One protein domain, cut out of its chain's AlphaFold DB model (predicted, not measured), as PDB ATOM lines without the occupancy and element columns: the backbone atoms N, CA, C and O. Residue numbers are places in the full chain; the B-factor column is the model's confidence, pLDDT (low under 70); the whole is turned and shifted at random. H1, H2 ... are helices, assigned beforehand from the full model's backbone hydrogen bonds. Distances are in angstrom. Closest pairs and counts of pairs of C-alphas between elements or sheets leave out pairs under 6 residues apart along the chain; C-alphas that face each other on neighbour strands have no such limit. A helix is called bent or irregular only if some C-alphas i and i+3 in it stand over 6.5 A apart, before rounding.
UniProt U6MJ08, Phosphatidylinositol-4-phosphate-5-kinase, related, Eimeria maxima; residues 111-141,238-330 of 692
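AT A GLANCE: This is residues 111 to 141 and 238 to 330 of the 692 residues of the protein "Phosphatidylinositol-4-phosphate-5-kinase, related" of Eimeria maxima (UniProt U6MJ08). Look for an elongated body of seven helices: H2 and H3 pair at one end, the long helix H4 reaches to the other, and H1, H5, H6 and H7 gather near the middle. Their packing is mostly crossed, with steep or about perpendicular angles, and the long link before H6 folds back on itself. The printed part has 124 residues, with H1 to H7 in chain order and no named strand, and its class is all helix. It is compact, with a radius of gyration of the C-alphas of 15.8 A, and spans 53 by 29 by 23 A.

HOW THE PARTS SIT: Start at H1, residues 111 to 121, which touches H6, residues 307 to 316, about perpendicular at 73 degrees; the closest C-alphas, Phe 118 and Leu 307, are 6.5 A apart. H2, residues 132 to 141, touches H3, residues 238 to 252, at a steep tilt of 60 degrees, opposite ways; the closest C-alphas, Ser 139 and Trp 242, are 5.9 A apart. H4, residues 257 to 275, touches H5, residues 284 to 291, with residues 257 to 261 alone; the closest C-alphas, Leu 261 and Asp 284, are 6.7 A apart. H5 touches H7, residues 318 to 323, at a steep tilt of 43 degrees; the closest C-alphas, Thr 290 and Phe 320, are 6.2 A apart. H6 and H7 only just touch, only at the corner, with 3 pairs of C-alphas within 8 A; the closest, Val 314 and Leu 321, are 6.3 A apart. Every O i to N i+4 pair is within hydrogen-bond range in H2, H5, H6 and H7, against 6 of 7 in H1, 7 of 11 in H3 and 14 of 15 in H4.

IN THESE COORDINATES: Find C-alpha 111 at (273.558, 290.329, 458.747), where H1 begins. H3 runs 23.2 A and is irregular, with C-alphas 245 and 248 7.9 A apart. H4 runs 26.2 A, and H7 ends at C-alpha 323, (253.740, 295.309, 457.401).

THE WHOLE: The C-alphas farthest apart, Gly 238 and Gly 276, are 54.7 A apart. Residues 142 to 237 are not printed, and the gap across the cut is 16.1 A. The link from H5 to H6 is long, and its residues 296 to 297 pair antiparallel with 303 to 304. The pLDDT is under 70 at residues 140 to 141, 238 to 239, 276 to 280 and 327 to 330.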
ATOM      1  N   ASP A 111     273.694 291.259 457.621       92.44
ATOM      2  CA  ASP A 111     273.558 290.329 458.747       92.44
ATOM      3  C   ASP A 111     273.517 291.033 460.114       92.44
ATOM      4  O   ASP A 111     272.676 290.678 460.943       92.44
ATOM      5  N   GLN A 112     274.386 292.026 460.349       91.75
ATOM      6  CA  GLN A 112     274.407 292.811 461.591       91.75
ATOM      7  C   GLN A 112     273.173 293.712 461.711       91.75
ATOM      8  O   GLN A 112     272.604 293.839 462.795       91.75
ATOM      9  N   LYS A 113     272.737 294.309 460.596       92.56
ATOM     10  CA  LYS A 113     271.515 295.117 460.518       92.56
ATOM     11  C   LYS A 113     270.282 294.272 460.821       92.56
ATOM     12  O   LYS A 113     269.463 294.703 461.617       92.56
ATOM     13  N   LEU A 114     270.199 293.043 460.308       94.06
ATOM     14  CA  LEU A 114     269.123 292.099 460.626       94.06
ATOM     15  C   LEU A 114     269.151 291.628 462.092       94.06
ATOM     16  O   LEU A 114     268.095 291.569 462.719       94.06
ATOM     17  N   ASP A 115     270.327 291.339 462.665       93.75
ATOM     18  CA  ASP A 115     270.463 290.984 464.093       93.75
ATOM     19  C   ASP A 115     270.117 292.173 465.023       93.75
ATOM     20  O   ASP A 115     269.605 291.973 466.126       93.75
ATOM     21  N   LEU A 116     270.354 293.424 464.601       93.00
ATOM     22  CA  LEU A 116     269.881 294.621 465.310       93.00
ATOM     23  C   LEU A 116     268.372 294.840 465.120       93.00
ATOM     24  O   LEU A 116     267.669 295.054 466.104       93.00
ATOM     25  N   SER A 117     267.853 294.730 463.894       93.25
ATOM     26  CA  SER A 117     266.417 294.840 463.617       93.25
ATOM     27  C   SER A 117     265.620 293.837 464.444       93.25
ATOM     28  O   SER A 117     264.644 294.229 465.068       93.25
ATOM     29  N   PHE A 118     266.054 292.576 464.540       94.56
ATOM     30  CA  PHE A 118     265.345 291.582 465.348       94.56
ATOM     31  C   PHE A 118     265.303 291.930 466.842       94.56
ATOM     32  O   PHE A 118     264.278 291.689 467.469       94.56
ATOM     33  N   ARG A 119     266.344 292.567 467.400       92.88
ATOM     34  CA  ARG A 119     266.327 293.082 468.786       92.88
ATOM     35  C   ARG A 119     265.369 294.261 468.978       92.88
ATOM     36  O   ARG A 119     264.718 294.347 470.010       92.88
ATOM     37  N   ILE A 120     265.237 295.144 467.984       91.44
ATOM     38  CA  ILE A 120     264.243 296.234 468.017       91.44
ATOM     39  C   ILE A 120     262.818 295.659 467.903       91.44
ATOM     40  O   ILE A 120     261.883 296.160 468.517       91.44
ATOM     41  N   LEU A 121     262.628 294.578 467.144       91.06
ATOM     42  CA  LEU A 121     261.328 293.914 467.021       91.06
ATOM     43  C   LEU A 121     260.983 293.123 468.297       91.06
ATOM     44  O   LEU A 121     259.870 293.249 468.803       91.06
ATOM     45  N   ASN A 122     261.940 292.368 468.845       91.19
ATOM     46  CA  ASN A 122     261.841 291.611 470.091       91.19
ATOM     47  C   ASN A 122     262.851 292.135 471.142       91.19
ATOM     48  O   ASN A 122     263.982 291.640 471.206       91.19
ATOM     49  N   PRO A 123     262.444 293.061 472.031       85.31
ATOM     50  CA  PRO A 123     263.314 293.614 473.073       85.31
ATOM     51  C   PRO A 123     263.601 292.636 474.228       85.31
ATOM     52  O   PRO A 123     264.310 292.998 475.164       85.31
ATOM     53  N   THR A 124     263.046 291.416 474.217       89.00
ATOM     54  CA  THR A 124     263.376 290.376 475.210       89.00
ATOM     55  C   THR A 124     264.494 289.435 474.751       89.00
ATOM     56  O   THR A 124     265.047 288.711 475.584       89.00
ATOM     57  N   TYR A 125     264.917 289.529 473.482       90.94
ATOM     58  CA  TYR A 125     265.938 288.686 472.852       90.94
ATOM     59  C   TYR A 125     267.283 288.713 473.597       90.94
ATOM     60  O   TYR A 125     267.963 289.739 473.669       90.94
ATOM     61  N   THR A 126     267.650 287.574 474.179       87.06
ATOM     62  CA  THR A 126     268.914 287.306 474.887       87.06
ATOM     63  C   THR A 126     270.056 286.937 473.943       87.06
ATOM     64  O   THR A 126     271.212 287.176 474.273       87.06
ATOM     65  N   GLY A 127     269.750 286.368 472.772       87.06
ATOM     66  CA  GLY A 127     270.765 285.890 471.829       87.06
ATOM     67  C   GLY A 127     271.328 284.505 472.142       87.06
ATOM     68  O   GLY A 127     272.388 284.156 471.622       87.06
ATOM     69  N   THR A 128     270.624 283.713 472.951       88.19
ATOM     70  CA  THR A 128     271.014 282.350 473.344       88.19
ATOM     71  C   THR A 128     270.860 281.345 472.194       88.19
ATOM     72  O   THR A 128     271.609 280.367 472.123       88.19
ATOM     73  N   GLY A 129     269.930 281.584 471.263       87.62
ATOM     74  CA  GLY A 129     269.750 280.749 470.074       87.62
ATOM     75  C   GLY A 129     269.120 281.501 468.904       87.62
ATOM     76  O   GLY A 129     268.240 282.340 469.084       87.62
ATOM     77  N   LYS A 130     269.548 281.181 467.678       90.88
ATOM     78  CA  LYS A 130     269.001 281.774 466.445       90.88
ATOM     79  C   LYS A 130     267.834 280.952 465.886       90.88
ATOM     80  O   LYS A 130     267.038 281.478 465.105       90.88
ATOM     81  N   CYS A 131     267.725 279.683 466.286       92.94
ATOM     82  CA  CYS A 131     266.640 278.763 465.956       92.94
ATOM     83  C   CYS A 131     266.432 277.670 467.014       92.94
ATOM     84  O   CYS A 131     267.248 277.480 467.914       92.94
ATOM     85  N   LEU A 132     265.322 276.934 466.897       91.50
ATOM     86  CA  LEU A 132     264.888 275.953 467.893       91.50
ATOM     87  C   LEU A 132     265.864 274.768 468.029       91.50
ATOM     88  O   LEU A 132     266.000 274.188 469.108       91.50
ATOM     89  N   GLU A 133     266.584 274.441 466.951       89.69
ATOM     90  CA  GLU A 133     267.631 273.417 466.955       89.69
ATOM     91  C   GLU A 133     268.783 273.745 467.921       89.69
ATOM     92  O   GLU A 133     269.316 272.829 468.548       89.69
ATOM     93  N   ASP A 134     269.134 275.026 468.086       91.44
ATOM     94  CA  ASP A 134     270.271 275.458 468.912       91.44
ATOM     95  C   ASP A 134     270.057 275.056 470.382       91.44
ATOM     96  O   ASP A 134     270.914 274.424 470.999       91.44
ATOM     97  N   TYR A 135     268.859 275.325 470.912       90.12
ATOM     98  CA  TYR A 135     268.433 274.936 472.261       90.12
ATOM     99  C   TYR A 135     268.412 273.424 472.457       90.12
ATOM    100  O   TYR A 135     268.850 272.905 473.488       90.12
ATOM    101  N   ARG A 136     267.916 272.695 471.451       88.19
ATOM    102  CA  ARG A 136     267.861 271.234 471.494       88.19
ATOM    103  C   ARG A 136     269.269 270.645 471.585       88.19
ATOM    104  O   ARG A 136     269.486 269.758 472.408       88.19
ATOM    105  N   LEU A 137     270.224 271.164 470.813       85.62
ATOM    106  CA  LEU A 137     271.626 270.743 470.867       85.62
ATOM    107  C   LEU A 137     272.288 271.112 472.204       85.62
ATOM    108  O   LEU A 137     272.869 270.235 472.843       85.62
ATOM    109  N   GLN A 138     272.128 272.358 472.671       81.44
ATOM    110  CA  GLN A 138     272.645 272.812 473.971       81.44
ATOM    111  C   GLN A 138     272.160 271.916 475.122       81.44
ATOM    112  O   GLN A 138     272.950 271.535 475.984       81.44
ATOM    113  N   SER A 139     270.883 271.516 475.114       77.50
ATOM    114  CA  SER A 139     270.323 270.663 476.167       77.50
ATOM    115  C   SER A 139     271.020 269.299 476.274       77.50
ATOM    116  O   SER A 139     271.370 268.880 477.379       77.50
ATOM    117  N   VAL A 140     271.301 268.650 475.138       68.19
ATOM    118  CA  VAL A 140     271.955 267.331 475.071       68.19
ATOM    119  C   VAL A 140     273.416 267.418 475.521       68.19
ATOM    120  O   VAL A 140     273.902 266.522 476.208       68.19
ATOM    121  N   SER A 141     274.108 268.522 475.221       61.78
ATOM    122  CA  SER A 141     275.464 268.768 475.727       61.78
ATOM    123  C   SER A 141     275.539 268.861 477.258       61.78
ATOM    124  O   SER A 141     276.601 268.607 477.816       61.78
ATOM    125  N   GLY A 238     259.313 262.078 476.473       57.88
ATOM    126  CA  GLY A 238     260.695 262.428 476.848       57.88
ATOM    127  C   GLY A 238     261.447 263.271 475.801       57.88
ATOM    128  O   GLY A 238     262.355 264.022 476.143       57.88
ATOM    129  N   SER A 239     260.992 263.242 474.542       65.25
ATOM    130  CA  SER A 239     261.439 264.106 473.440       65.25
ATOM    131  C   SER A 239     261.188 265.615 473.633       65.25
ATOM    132  O   SER A 239     261.626 266.388 472.781       65.25
ATOM    133  N   VAL A 240     260.477 266.049 474.683       79.00
ATOM    134  CA  VAL A 240     260.074 267.458 474.903       79.00
ATOM    135  C   VAL A 240     260.595 268.038 476.232       79.00
ATOM    136  O   VAL A 240     260.545 269.243 476.438       79.00
ATOM    137  N   HIS A 241     261.195 267.234 477.121       84.38
ATOM    138  CA  HIS A 241     261.681 267.720 478.428       84.38
ATOM    139  C   HIS A 241     262.747 268.836 478.324       84.38
ATOM    140  O   HIS A 241     262.810 269.726 479.170       84.38
ATOM    141  N   TRP A 242     263.557 268.832 477.259       88.19
ATOM    142  CA  TRP A 242     264.504 269.916 476.966       88.19
ATOM    143  C   TRP A 242     263.805 271.244 476.644       88.19
ATOM    144  O   TRP A 242     264.281 272.296 477.060       88.19
ATOM    145  N   PHE A 243     262.673 271.201 475.933       91.44
ATOM    146  CA  PHE A 243     261.914 272.392 475.562       91.44
ATOM    147  C   PHE A 243     261.315 273.031 476.807       91.44
ATOM    148  O   PHE A 243     261.459 274.233 476.980       91.44
ATOM    149  N   GLU A 244     260.758 272.236 477.725       91.12
ATOM    150  CA  GLU A 244     260.203 272.766 478.973       91.12
ATOM    151  C   GLU A 244     261.292 273.393 479.867       91.12
ATOM    152  O   GLU A 244     261.097 274.477 480.415       91.12
ATOM    153  N   ARG A 245     262.495 272.794 479.923       90.31
ATOM    154  CA  ARG A 245     263.665 273.374 480.613       90.31
ATOM    155  C   ARG A 245     264.155 274.686 479.980       90.31
ATOM    156  O   ARG A 245     264.627 275.562 480.700       90.31
ATOM    157  N   CYS A 246     264.066 274.824 478.659       91.56
ATOM    158  CA  CYS A 246     264.502 276.016 477.923       91.56
ATOM    159  C   CYS A 246     263.365 277.016 477.631       91.56
ATOM    160  O   CYS A 246     263.625 278.062 477.038       91.56
ATOM    161  N   ARG A 247     262.124 276.717 478.041       92.62
ATOM    162  CA  ARG A 247     260.888 277.388 477.607       92.62
ATOM    163  C   ARG A 247     260.942 278.904 477.754       92.62
ATOM    164  O   ARG A 247     260.649 279.620 476.805       92.62
ATOM    165  N   SER A 248     261.362 279.390 478.920       92.94
ATOM    166  CA  SER A 248     261.474 280.822 479.220       92.94
ATOM    167  C   SER A 248     262.458 281.550 478.300       92.94
ATOM    168  O   SER A 248     262.151 282.639 477.822       92.94
ATOM    169  N   VAL A 249     263.610 280.940 478.006       93.50
ATOM    170  CA  VAL A 249     264.636 281.524 477.126       93.50
ATOM    171  C   VAL A 249     264.195 281.466 475.663       93.50
ATOM    172  O   VAL A 249     264.306 282.460 474.959       93.50
ATOM    173  N   ILE A 250     263.601 280.350 475.223       93.94
ATOM    174  CA  ILE A 250     263.039 280.204 473.870       93.94
ATOM    175  C   ILE A 250     261.940 281.244 473.619       93.94
ATOM    176  O   ILE A 250     261.886 281.828 472.537       93.94
ATOM    177  N   TYR A 251     261.080 281.504 474.608       94.69
ATOM    178  CA  TYR A 251     260.039 282.529 474.509       94.69
ATOM    179  C   TYR A 251     260.616 283.948 474.484       94.69
ATOM    180  O   TYR A 251     260.137 284.753 473.695       94.69
ATOM    181  N   ALA A 252     261.667 284.235 475.261       92.94
ATOM    182  CA  ALA A 252     262.374 285.516 475.197       92.94
ATOM    183  C   ALA A 252     263.127 285.718 473.863       92.94
ATOM    184  O   ALA A 252     263.197 286.831 473.350       92.94
ATOM    185  N   ASP A 253     263.653 284.654 473.249       94.62
ATOM    186  CA  ASP A 253     264.394 284.721 471.978       94.62
ATOM    187  C   ASP A 253     263.516 284.623 470.715       94.62
ATOM    188  O   ASP A 253     264.024 284.675 469.591       94.62
ATOM    189  N   SER A 254     262.195 284.510 470.861       95.12
ATOM    190  CA  SER A 254     261.253 284.395 469.742       95.12
ATOM    191  C   SER A 254     260.097 285.378 469.879       95.12
ATOM    192  O   SER A 254     259.646 285.652 470.980       95.12
ATOM    193  N   LEU A 255     259.602 285.905 468.761       95.38
ATOM    194  CA  LEU A 255     258.471 286.836 468.731       95.38
ATOM    195  C   LEU A 255     257.158 286.058 468.546       95.38
ATOM    196  O   LEU A 255     257.089 285.204 467.661       95.38
ATOM    197  N   GLY A 256     256.127 286.326 469.350       94.88
ATOM    198  CA  GLY A 256     254.769 285.799 469.158       94.88
ATOM    199  C   GLY A 256     253.929 286.607 468.164       94.88
ATOM    200  O   GLY A 256     254.341 287.675 467.713       94.88
ATOM    201  N   LEU A 257     252.736 286.100 467.830       94.88
ATOM    202  CA  LEU A 257     251.806 286.799 466.936       94.88
ATOM    203  C   LEU A 257     251.290 288.102 467.563       94.88
ATOM    204  O   LEU A 257     251.318 289.134 466.904       94.88
ATOM    205  N   ASP A 258     250.877 288.079 468.830       92.94
ATOM    206  CA  ASP A 258     250.323 289.249 469.531       92.94
ATOM    207  C   ASP A 258     251.370 290.372 469.653       92.94
ATOM    208  O   ASP A 258     251.132 291.523 469.293       92.94
ATOM    209  N   GLU A 259     252.600 289.998 470.013       92.38
ATOM    210  CA  GLU A 259     253.761 290.892 470.121       92.38
ATOM    211  C   GLU A 259     254.157 291.538 468.774       92.38
ATOM    212  O   GLU A 259     254.782 292.608 468.751       92.38
ATOM    213  N   PHE A 260     253.795 290.889 467.656       93.94
ATOM    214  CA  PHE A 260     253.941 291.389 466.287       93.94
ATOM    215  C   PHE A 260     252.722 292.210 465.824       93.94
ATOM    216  O   PHE A 260     252.905 293.213 465.137       93.94
ATOM    217  N   LEU A 261     251.500 291.851 466.233       92.81
ATOM    218  CA  LEU A 261     250.279 292.631 465.997       92.81
ATOM    219  C   LEU A 261     250.390 294.024 466.626       92.81
ATOM    220  O   LEU A 261     250.219 295.021 465.925       92.81
ATOM    221  N   ASP A 262     250.744 294.102 467.911       89.44
ATOM    222  CA  ASP A 262     250.913 295.369 468.638       89.44
ATOM    223  C   ASP A 262     252.010 296.240 468.016       89.44
ATOM    224  O   ASP A 262     251.856 297.452 467.852       89.44
ATOM    225  N   LEU A 263     253.109 295.608 467.593       89.69
ATOM    226  CA  LEU A 263     254.192 296.268 466.874       89.69
ATOM    227  C   LEU A 263     253.721 296.853 465.536       89.69
ATOM    228  O   LEU A 263     254.006 298.015 465.256       89.69
ATOM    229  N   VAL A 264     253.036 296.071 464.697       89.56
ATOM    230  CA  VAL A 264     252.576 296.529 463.376       89.56
ATOM    231  C   VAL A 264     251.537 297.643 463.527       89.56
ATOM    232  O   VAL A 264     251.604 298.634 462.798       89.56
ATOM    233  N   LYS A 265     250.640 297.548 464.515       87.75
ATOM    234  CA  LYS A 265     249.683 298.611 464.863       87.75
ATOM    235  C   LYS A 265     250.396 299.892 465.308       87.75
ATOM    236  O   LYS A 265     250.064 300.968 464.813       87.75
ATOM    237  N   CYS A 266     251.425 299.791 466.154       84.38
ATOM    238  CA  CYS A 266     252.250 300.935 466.553       84.38
ATOM    239  C   CYS A 266     253.008 301.552 465.362       84.38
ATOM    240  O   CYS A 266     252.925 302.759 465.148       84.38
ATOM    241  N   LEU A 267     253.662 300.742 464.518       84.94
ATOM    242  CA  LEU A 267     254.346 301.216 463.305       84.94
ATOM    243  C   LEU A 267     253.389 301.953 462.353       84.94
ATOM    244  O   LEU A 267     253.750 302.988 461.793       84.94
ATOM    245  N   GLN A 268     252.158 301.457 462.190       84.00
ATOM    246  CA  GLN A 268     251.113 302.130 461.414       84.00
ATOM    247  C   GLN A 268     250.665 303.452 462.065       84.00
ATOM    248  O   GLN A 268     250.489 304.442 461.353       84.00
ATOM    249  N   ALA A 269     250.525 303.503 463.395       81.62
ATOM    250  CA  ALA A 269     250.184 304.721 464.132       81.62
ATOM    251  C   ALA A 269     251.275 305.799 463.999       81.62
ATOM    252  O   ALA A 269     250.992 306.900 463.524       81.62
ATOM    253  N   SER A 270     252.539 305.470 464.291       80.00
ATOM    254  CA  SER A 270     253.669 306.395 464.123       80.00
ATOM    255  C   SER A 270     253.815 306.858 462.670       80.00
ATOM    256  O   SER A 270     254.080 308.033 462.418       80.00
ATOM    257  N   ARG A 271     253.571 305.975 461.688       79.44
ATOM    258  CA  ARG A 271     253.553 306.343 460.263       79.44
ATOM    259  C   ARG A 271     252.423 307.321 459.924       79.44
ATOM    260  O   ARG A 271     252.667 308.242 459.145       79.44
ATOM    261  N   ARG A 272     251.217 307.160 460.488       80.06
ATOM    262  CA  ARG A 272     250.109 308.119 460.313       80.06
ATOM    263  C   ARG A 272     250.495 309.498 460.856       80.06
ATOM    264  O   ARG A 272     250.269 310.485 460.162       80.06
ATOM    265  N   VAL A 273     251.099 309.564 462.045       79.81
ATOM    266  CA  VAL A 273     251.526 310.835 462.665       79.81
ATOM    267  C   VAL A 273     252.630 311.522 461.851       79.81
ATOM    268  O   VAL A 273     252.542 312.721 461.609       79.81
ATOM    269  N   LEU A 274     253.637 310.774 461.386       76.31
ATOM    270  CA  LEU A 274     254.781 311.335 460.652       76.31
ATOM    271  C   LEU A 274     254.484 311.689 459.185       76.31
ATOM    272  O   LEU A 274     255.060 312.644 458.674       76.31
ATOM    273  N   LEU A 275     253.640 310.914 458.490       78.38
ATOM    274  CA  LEU A 275     253.422 311.041 457.036       78.38
ATOM    275  C   LEU A 275     252.000 311.483 456.642       78.38
ATOM    276  O   LEU A 275     251.713 311.591 455.451       78.38
ATOM    277  N   GLY A 276     251.105 311.724 457.605       68.69
ATOM    278  CA  GLY A 276     249.820 312.398 457.375       68.69
ATOM    279  C   GLY A 276     248.823 311.667 456.466       68.69
ATOM    280  O   GLY A 276     248.033 312.324 455.793       68.69
ATOM    281  N   GLY A 277     248.859 310.331 456.409       66.56
ATOM    282  CA  GLY A 277     248.022 309.544 455.496       66.56
ATOM    283  C   GLY A 277     247.252 308.406 456.164       66.56
ATOM    284  O   GLY A 277     247.849 307.538 456.803       66.56
ATOM    285  N   ASP A 278     245.942 308.348 455.915       56.25
ATOM    286  CA  ASP A 278     245.072 307.206 456.230       56.25
ATOM    287  C   ASP A 278     245.261 306.057 455.228       56.25
ATOM    288  O   ASP A 278     244.354 305.646 454.504       56.25
ATOM    289  N   GLY A 279     246.489 305.536 455.171       58.41
ATOM    290  CA  GLY A 279     246.776 304.293 454.465       58.41
ATOM    291  C   GLY A 279     245.967 303.142 455.064       58.41
ATOM    292  O   GLY A 279     245.815 303.058 456.283       58.41
ATOM    293  N   ASN A 280     245.460 302.250 454.207       67.00
ATOM    294  CA  ASN A 280     244.677 301.094 454.634       67.00
ATOM    295  C   ASN A 280     245.468 300.263 455.658       67.00
ATOM    296  O   ASN A 280     246.490 299.665 455.314       67.00
ATOM    297  N   LEU A 281     245.001 300.259 456.908       75.00
ATOM    298  CA  LEU A 281     245.617 299.509 457.996       75.00
ATOM    299  C   LEU A 281     245.515 298.016 457.670       75.00
ATOM    300  O   LEU A 281     244.435 297.532 457.325       75.00
ATOM    301  N   ALA A 282     246.627 297.285 457.766       83.94
ATOM    302  CA  ALA A 282     246.576 295.833 457.633       83.94
ATOM    303  C   ALA A 282     245.747 295.271 458.792       83.94
ATOM    304  O   ALA A 282     246.023 295.582 459.952       83.94
ATOM    305  N   SER A 283     244.728 294.473 458.478       90.81
ATOM    306  CA  SER A 283     243.882 293.856 459.496       90.81
ATOM    307  C   SER A 283     244.659 292.805 460.285       90.81
ATOM    308  O   SER A 283     245.616 292.216 459.777       90.81
ATOM    309  N   ASP A 284     244.206 292.513 461.503       92.44
ATOM    310  CA  ASP A 284     244.763 291.445 462.339       92.44
ATOM    311  C   ASP A 284     244.842 290.103 461.582       92.44
ATOM    312  O   ASP A 284     245.821 289.373 461.718       92.44
ATOM    313  N   GLU A 285     243.872 289.836 460.699       92.75
ATOM    314  CA  GLU A 285     243.851 288.686 459.786       92.75
ATOM    315  C   GLU A 285     244.949 288.751 458.703       92.75
ATOM    316  O   GLU A 285     245.644 287.759 458.492       92.75
ATOM    317  N   GLU A 286     245.180 289.892 458.031       91.06
ATOM    318  CA  GLU A 286     246.285 290.009 457.055       91.06
ATOM    319  C   GLU A 286     247.658 289.902 457.741       91.06
ATOM    320  O   GLU A 286     248.593 289.310 457.185       91.06
ATOM    321  N   ILE A 287     247.776 290.416 458.968       93.31
ATOM    322  CA  ILE A 287     248.983 290.300 459.791       93.31
ATOM    323  C   ILE A 287     249.215 288.833 460.182       93.31
ATOM    324  O   ILE A 287     250.304 288.308 459.939       93.31
ATOM    325  N   ALA A 288     248.194 288.138 460.693       94.06
ATOM    326  CA  ALA A 288     248.264 286.721 461.053       94.06
ATOM    327  C   ALA A 288     248.573 285.824 459.842       94.06
ATOM    328  O   ALA A 288     249.506 285.020 459.896       94.06
ATOM    329  N   MET A 289     247.874 286.017 458.719       92.94
ATOM    330  CA  MET A 289     248.100 285.280 457.469       92.94
ATOM    331  C   MET A 289     249.473 285.551 456.837       92.94
ATOM    332  O   MET A 289     249.966 284.727 456.068       92.94
ATOM    333  N   THR A 290     250.124 286.667 457.176       93.81
ATOM    334  CA  THR A 290     251.511 286.950 456.774       93.81
ATOM    335  C   THR A 290     252.532 286.354 457.750       93.81
ATOM    336  O   THR A 290     253.575 285.871 457.318       93.81
ATOM    337  N   PHE A 291     252.253 286.371 459.057       95.50
ATOM    338  CA  PHE A 291     253.174 285.946 460.117       95.50
ATOM    339  C   PHE A 291     253.202 284.423 460.328       95.50
ATOM    340  O   PHE A 291     254.273 283.812 460.362       95.50
ATOM    341  N   LEU A 292     252.032 283.787 460.448       94.94
ATOM    342  CA  LEU A 292     251.894 282.371 460.817       94.94
ATOM    343  C   LEU A 292     252.530 281.371 459.828       94.94
ATOM    344  O   LEU A 292     252.943 280.305 460.293       94.94
ATOM    345  N   PRO A 293     252.656 281.651 458.512       95.25
ATOM    346  CA  PRO A 293     253.418 280.801 457.588       95.25
ATOM    347  C   PRO A 293     254.944 280.991 457.652       95.25
ATOM    348  O   PRO A 293     255.676 280.201 457.060       95.25
ATOM    349  N   LEU A 294     255.429 282.053 458.308       95.56
ATOM    350  CA  LEU A 294     256.854 282.396 458.386       95.56
ATOM    351  C   LEU A 294     257.478 281.980 459.724       95.56
ATOM    352  O   LEU A 294     258.648 281.591 459.740       95.56
ATOM    353  N   ALA A 295     256.702 282.030 460.810       95.69
ATOM    354  CA  ALA A 295     257.076 281.592 462.153       95.69
ATOM    355  C   ALA A 295     257.297 280.068 462.268       95.69
ATOM    356  O   ALA A 295     256.679 279.281 461.551       95.69
ATOM    357  N   SER A 296     258.143 279.653 463.216       94.81
ATOM    358  CA  SER A 296     258.337 278.243 463.574       94.81
ATOM    359  C   SER A 296     257.238 277.750 464.520       94.81
ATOM    360  O   SER A 296     256.764 278.491 465.382       94.81
ATOM    361  N   GLU A 297     256.862 276.478 464.393       94.50
ATOM    362  CA  GLU A 297     255.938 275.808 465.314       94.50
ATOM    363  C   GLU A 297     256.715 275.196 466.487       94.50
ATOM    364  O   GLU A 297     257.681 274.455 466.298       94.50
ATOM    365  N   MET A 298     256.326 275.562 467.706       92.31
ATOM    366  CA  MET A 298     256.941 275.109 468.949       92.31
ATOM    367  C   MET A 298     256.355 273.750 469.384       92.31
ATOM    368  O   MET A 298     255.232 273.417 469.004       92.31
ATOM    369  N   PRO A 299     257.046 272.964 470.235       90.69
ATOM    370  CA  PRO A 299     256.559 271.663 470.720       90.69
ATOM    371  C   PRO A 299     255.250 271.669 471.534       90.69
ATOM    372  O   PRO A 299     254.770 270.597 471.895       90.69
ATOM    373  N   ASP A 300     254.681 272.839 471.833       89.75
ATOM    374  CA  ASP A 300     253.357 273.020 472.447       89.75
ATOM    375  C   ASP A 300     252.265 273.473 471.456       89.75
ATOM    376  O   ASP A 300     251.137 273.746 471.863       89.75
ATOM    377  N   GLY A 301     252.583 273.552 470.160       89.81
ATOM    378  CA  GLY A 301     251.678 274.000 469.101       89.81
ATOM    379  C   GLY A 301     251.585 275.521 468.931       89.81
ATOM    380  O   GLY A 301     250.920 275.982 468.003       89.81
ATOM    381  N   SER A 302     252.253 276.323 469.771       92.69
ATOM    382  CA  SER A 302     252.343 277.768 469.539       92.69
ATOM    383  C   SER A 302     253.249 278.080 468.342       92.69
ATOM    384  O   SER A 302     254.209 277.361 468.067       92.69
ATOM    385  N   ARG A 303     252.970 279.167 467.611       94.19
ATOM    386  CA  ARG A 303     253.838 279.641 466.521       94.19
ATOM    387  C   ARG A 303     254.563 280.913 466.930       94.19
ATOM    388  O   ARG A 303     253.926 281.919 467.238       94.19
ATOM    389  N   ARG A 304     255.897 280.860 466.931       96.00
ATOM    390  CA  ARG A 304     256.782 281.976 467.297       96.00
ATOM    391  C   ARG A 304     257.923 282.096 466.287       96.00
ATOM    392  O   ARG A 304     258.462 281.101 465.810       96.00
ATOM    393  N   MET A 305     258.275 283.323 465.925       96.31
ATOM    394  CA  MET A 305     259.288 283.620 464.913       96.31
ATOM    395  C   MET A 305     260.645 283.845 465.584       96.31
ATOM    396  O   MET A 305     260.798 284.785 466.364       96.31
ATOM    397  N   MET A 306     261.627 282.988 465.297       96.06
ATOM    398  CA  MET A 306     263.001 283.123 465.807       96.06
ATOM    399  C   MET A 306     263.869 283.944 464.836       96.06
ATOM    400  O   MET A 306     263.453 284.217 463.710       96.06
ATOM    401  N   LEU A 307     265.097 284.315 465.213       96.06
ATOM    402  CA  LEU A 307     265.975 285.147 464.370       96.06
ATOM    403  C   LEU A 307     266.202 284.561 462.956       96.06
ATOM    404  O   LEU A 307     266.122 285.285 461.965       96.06
ATOM    405  N   LYS A 308     266.423 283.243 462.835       96.00
ATOM    406  CA  LYS A 308     266.547 282.524 461.545       96.00
ATOM    407  C   LYS A 308     265.281 282.628 460.684       96.00
ATOM    408  O   LYS A 308     265.368 282.667 459.456       96.00
ATOM    409  N   ASP A 309     264.117 282.692 461.323       96.88
ATOM    410  CA  ASP A 309     262.820 282.830 460.663       96.88
ATOM    411  C   ASP A 309     262.570 284.270 460.224       96.88
ATOM    412  O   ASP A 309     262.145 284.494 459.095       96.88
ATOM    413  N   PHE A 310     262.935 285.244 461.061       96.50
ATOM    414  CA  PHE A 310     262.896 286.662 460.718       96.50
ATOM    415  C   PHE A 310     263.802 286.996 459.523       96.50
ATOM    416  O   PHE A 310     263.345 287.632 458.572       96.50
ATOM    417  N   LYS A 311     265.057 286.516 459.501       95.44
ATOM    418  CA  LYS A 311     265.944 286.717 458.337       95.44
ATOM    419  C   LYS A 311     265.359 286.108 457.067       95.44
ATOM    420  O   LYS A 311     265.370 286.744 456.016       95.44
ATOM    421  N   ARG A 312     264.794 284.898 457.165       95.44
ATOM    422  CA  ARG A 312     264.071 284.262 456.057       95.44
ATOM    423  C   ARG A 312     262.901 285.139 455.598       95.44
ATOM    424  O   ARG A 312     262.832 285.447 454.416       95.44
ATOM    425  N   ALA A 313     262.043 285.586 456.515       94.75
ATOM    426  CA  ALA A 313     260.879 286.428 456.238       94.75
ATOM    427  C   ALA A 313     261.241 287.733 455.508       94.75
ATOM    428  O   ALA A 313     260.600 288.064 454.510       94.75
ATOM    429  N   VAL A 314     262.294 288.430 455.950       93.25
ATOM    430  CA  VAL A 314     262.801 289.653 455.304       93.25
ATOM    431  C   VAL A 314     263.269 289.398 453.867       93.25
ATOM    432  O   VAL A 314     263.001 290.213 452.988       93.25
ATOM    433  N   HIS A 315     263.921 288.264 453.597       91.38
ATOM    434  CA  HIS A 315     264.394 287.938 452.249       91.38
ATOM    435  C   HIS A 315     263.332 287.301 451.334       91.38
ATOM    436  O   HIS A 315     263.485 287.372 450.114       91.38
ATOM    437  N   THR A 316     262.273 286.674 451.868       92.81
ATOM    438  CA  THR A 316     261.292 285.917 451.061       92.81
ATOM    439  C   THR A 316     259.891 286.523 450.977       92.81
ATOM    440  O   THR A 316     259.160 286.171 450.051       92.81
ATOM    441  N   SER A 317     259.486 287.409 451.896       93.25
ATOM    442  CA  SER A 317     258.099 287.891 451.990       93.25
ATOM    443  C   SER A 317     257.978 289.413 451.819       93.25
ATOM    444  O   SER A 317     258.100 290.170 452.785       93.25
ATOM    445  N   PRO A 318     257.629 289.896 450.609       90.44
ATOM    446  CA  PRO A 318     257.301 291.303 450.386       90.44
ATOM    447  C   PRO A 318     256.124 291.797 451.241       90.44
ATOM    448  O   PRO A 318     256.115 292.958 451.635       90.44
ATOM    449  N   ARG A 319     255.155 290.930 451.581       89.69
ATOM    450  CA  ARG A 319     254.066 291.292 452.508       89.69
ATOM    451  C   ARG A 319     254.592 291.581 453.911       89.69
ATOM    452  O   ARG A 319     254.201 292.583 454.497       89.69
ATOM    453  N   PHE A 320     255.509 290.759 454.419       92.56
ATOM    454  CA  PHE A 320     256.128 290.974 455.729       92.56
ATOM    455  C   PHE A 320     256.879 292.316 455.790       92.56
ATOM    456  O   PHE A 320     256.727 293.065 456.753       92.56
ATOM    457  N   LEU A 321     257.599 292.674 454.721       90.94
ATOM    458  CA  LEU A 321     258.236 293.989 454.584       90.94
ATOM    459  C   LEU A 321     257.220 295.143 454.563       90.94
ATOM    460  O   LEU A 321     257.412 296.128 455.277       90.94
ATOM    461  N   CYS A 322     256.110 295.011 453.829       88.38
ATOM    462  CA  CYS A 322     255.044 296.017 453.819       88.38
ATOM    463  C   CYS A 322     254.419 296.242 455.209       88.38
ATOM    464  O   CYS A 322     254.145 297.392 455.556       88.38
ATOM    465  N   LEU A 323     254.233 295.187 456.018       89.94
ATOM    466  CA  LEU A 323     253.740 295.309 457.401       89.94
ATOM    467  C   LEU A 323     254.720 296.065 458.311       89.94
ATOM    468  O   LEU A 323     254.289 296.832 459.168       89.94
ATOM    469  N   LEU A 324     256.026 295.910 458.081       88.44
ATOM    470  CA  LEU A 324     257.081 296.687 458.745       88.44
ATOM    471  C   LEU A 324     257.256 298.110 458.172       88.44
ATOM    472  O   LEU A 324     258.187 298.817 458.549       88.44
ATOM    473  N   GLY A 325     256.392 298.541 457.244       80.69
ATOM    474  CA  GLY A 325     256.463 299.854 456.596       80.69
ATOM    475  C   GLY A 325     257.525 299.979 455.497       80.69
ATOM    476  O   GLY A 325     257.654 301.049 454.904       80.69
ATOM    477  N   VAL A 326     258.257 298.906 455.179       80.69
ATOM    478  CA  VAL A 326     259.313 298.884 454.157       80.69
ATOM    479  C   VAL A 326     258.681 298.711 452.774       80.69
ATOM    480  O   VAL A 326     258.496 297.598 452.279       80.69
ATOM    481  N   THR A 327     258.312 299.826 452.139       62.03
ATOM    482  CA  THR A 327     257.696 299.823 450.806       62.03
ATOM    483  C   THR A 327     258.733 299.834 449.684       62.03
ATOM    484  O   THR A 327     259.494 300.787 449.526       62.03
ATOM    485  N   ASN A 328     258.688 298.824 448.811       49.62
ATOM    486  CA  ASN A 328     259.283 298.932 447.480       49.62
ATOM    487  C   ASN A 328     258.413 299.868 446.627       49.62
ATOM    488  O   ASN A 328     257.352 299.459 446.157       49.62
ATOM    489  N   ASN A 329     258.876 301.097 446.382       41.62
ATOM    490  CA  ASN A 329     258.128 302.182 445.714       41.62
ATOM    491  C   ASN A 329     257.739 301.930 444.229       41.62
ATOM    492  O   ASN A 329     257.346 302.860 443.535       41.62
ATOM    493  N   ASN A 330     257.849 300.692 443.735       40.31
ATOM    494  CA  ASN A 330     257.591 300.279 442.350       40.31
ATOM    495  C   ASN A 330     256.605 299.094 442.221       40.31
ATOM    496  O   ASN A 330     256.470 298.536 441.133       40.31
TER     497      ASN A 330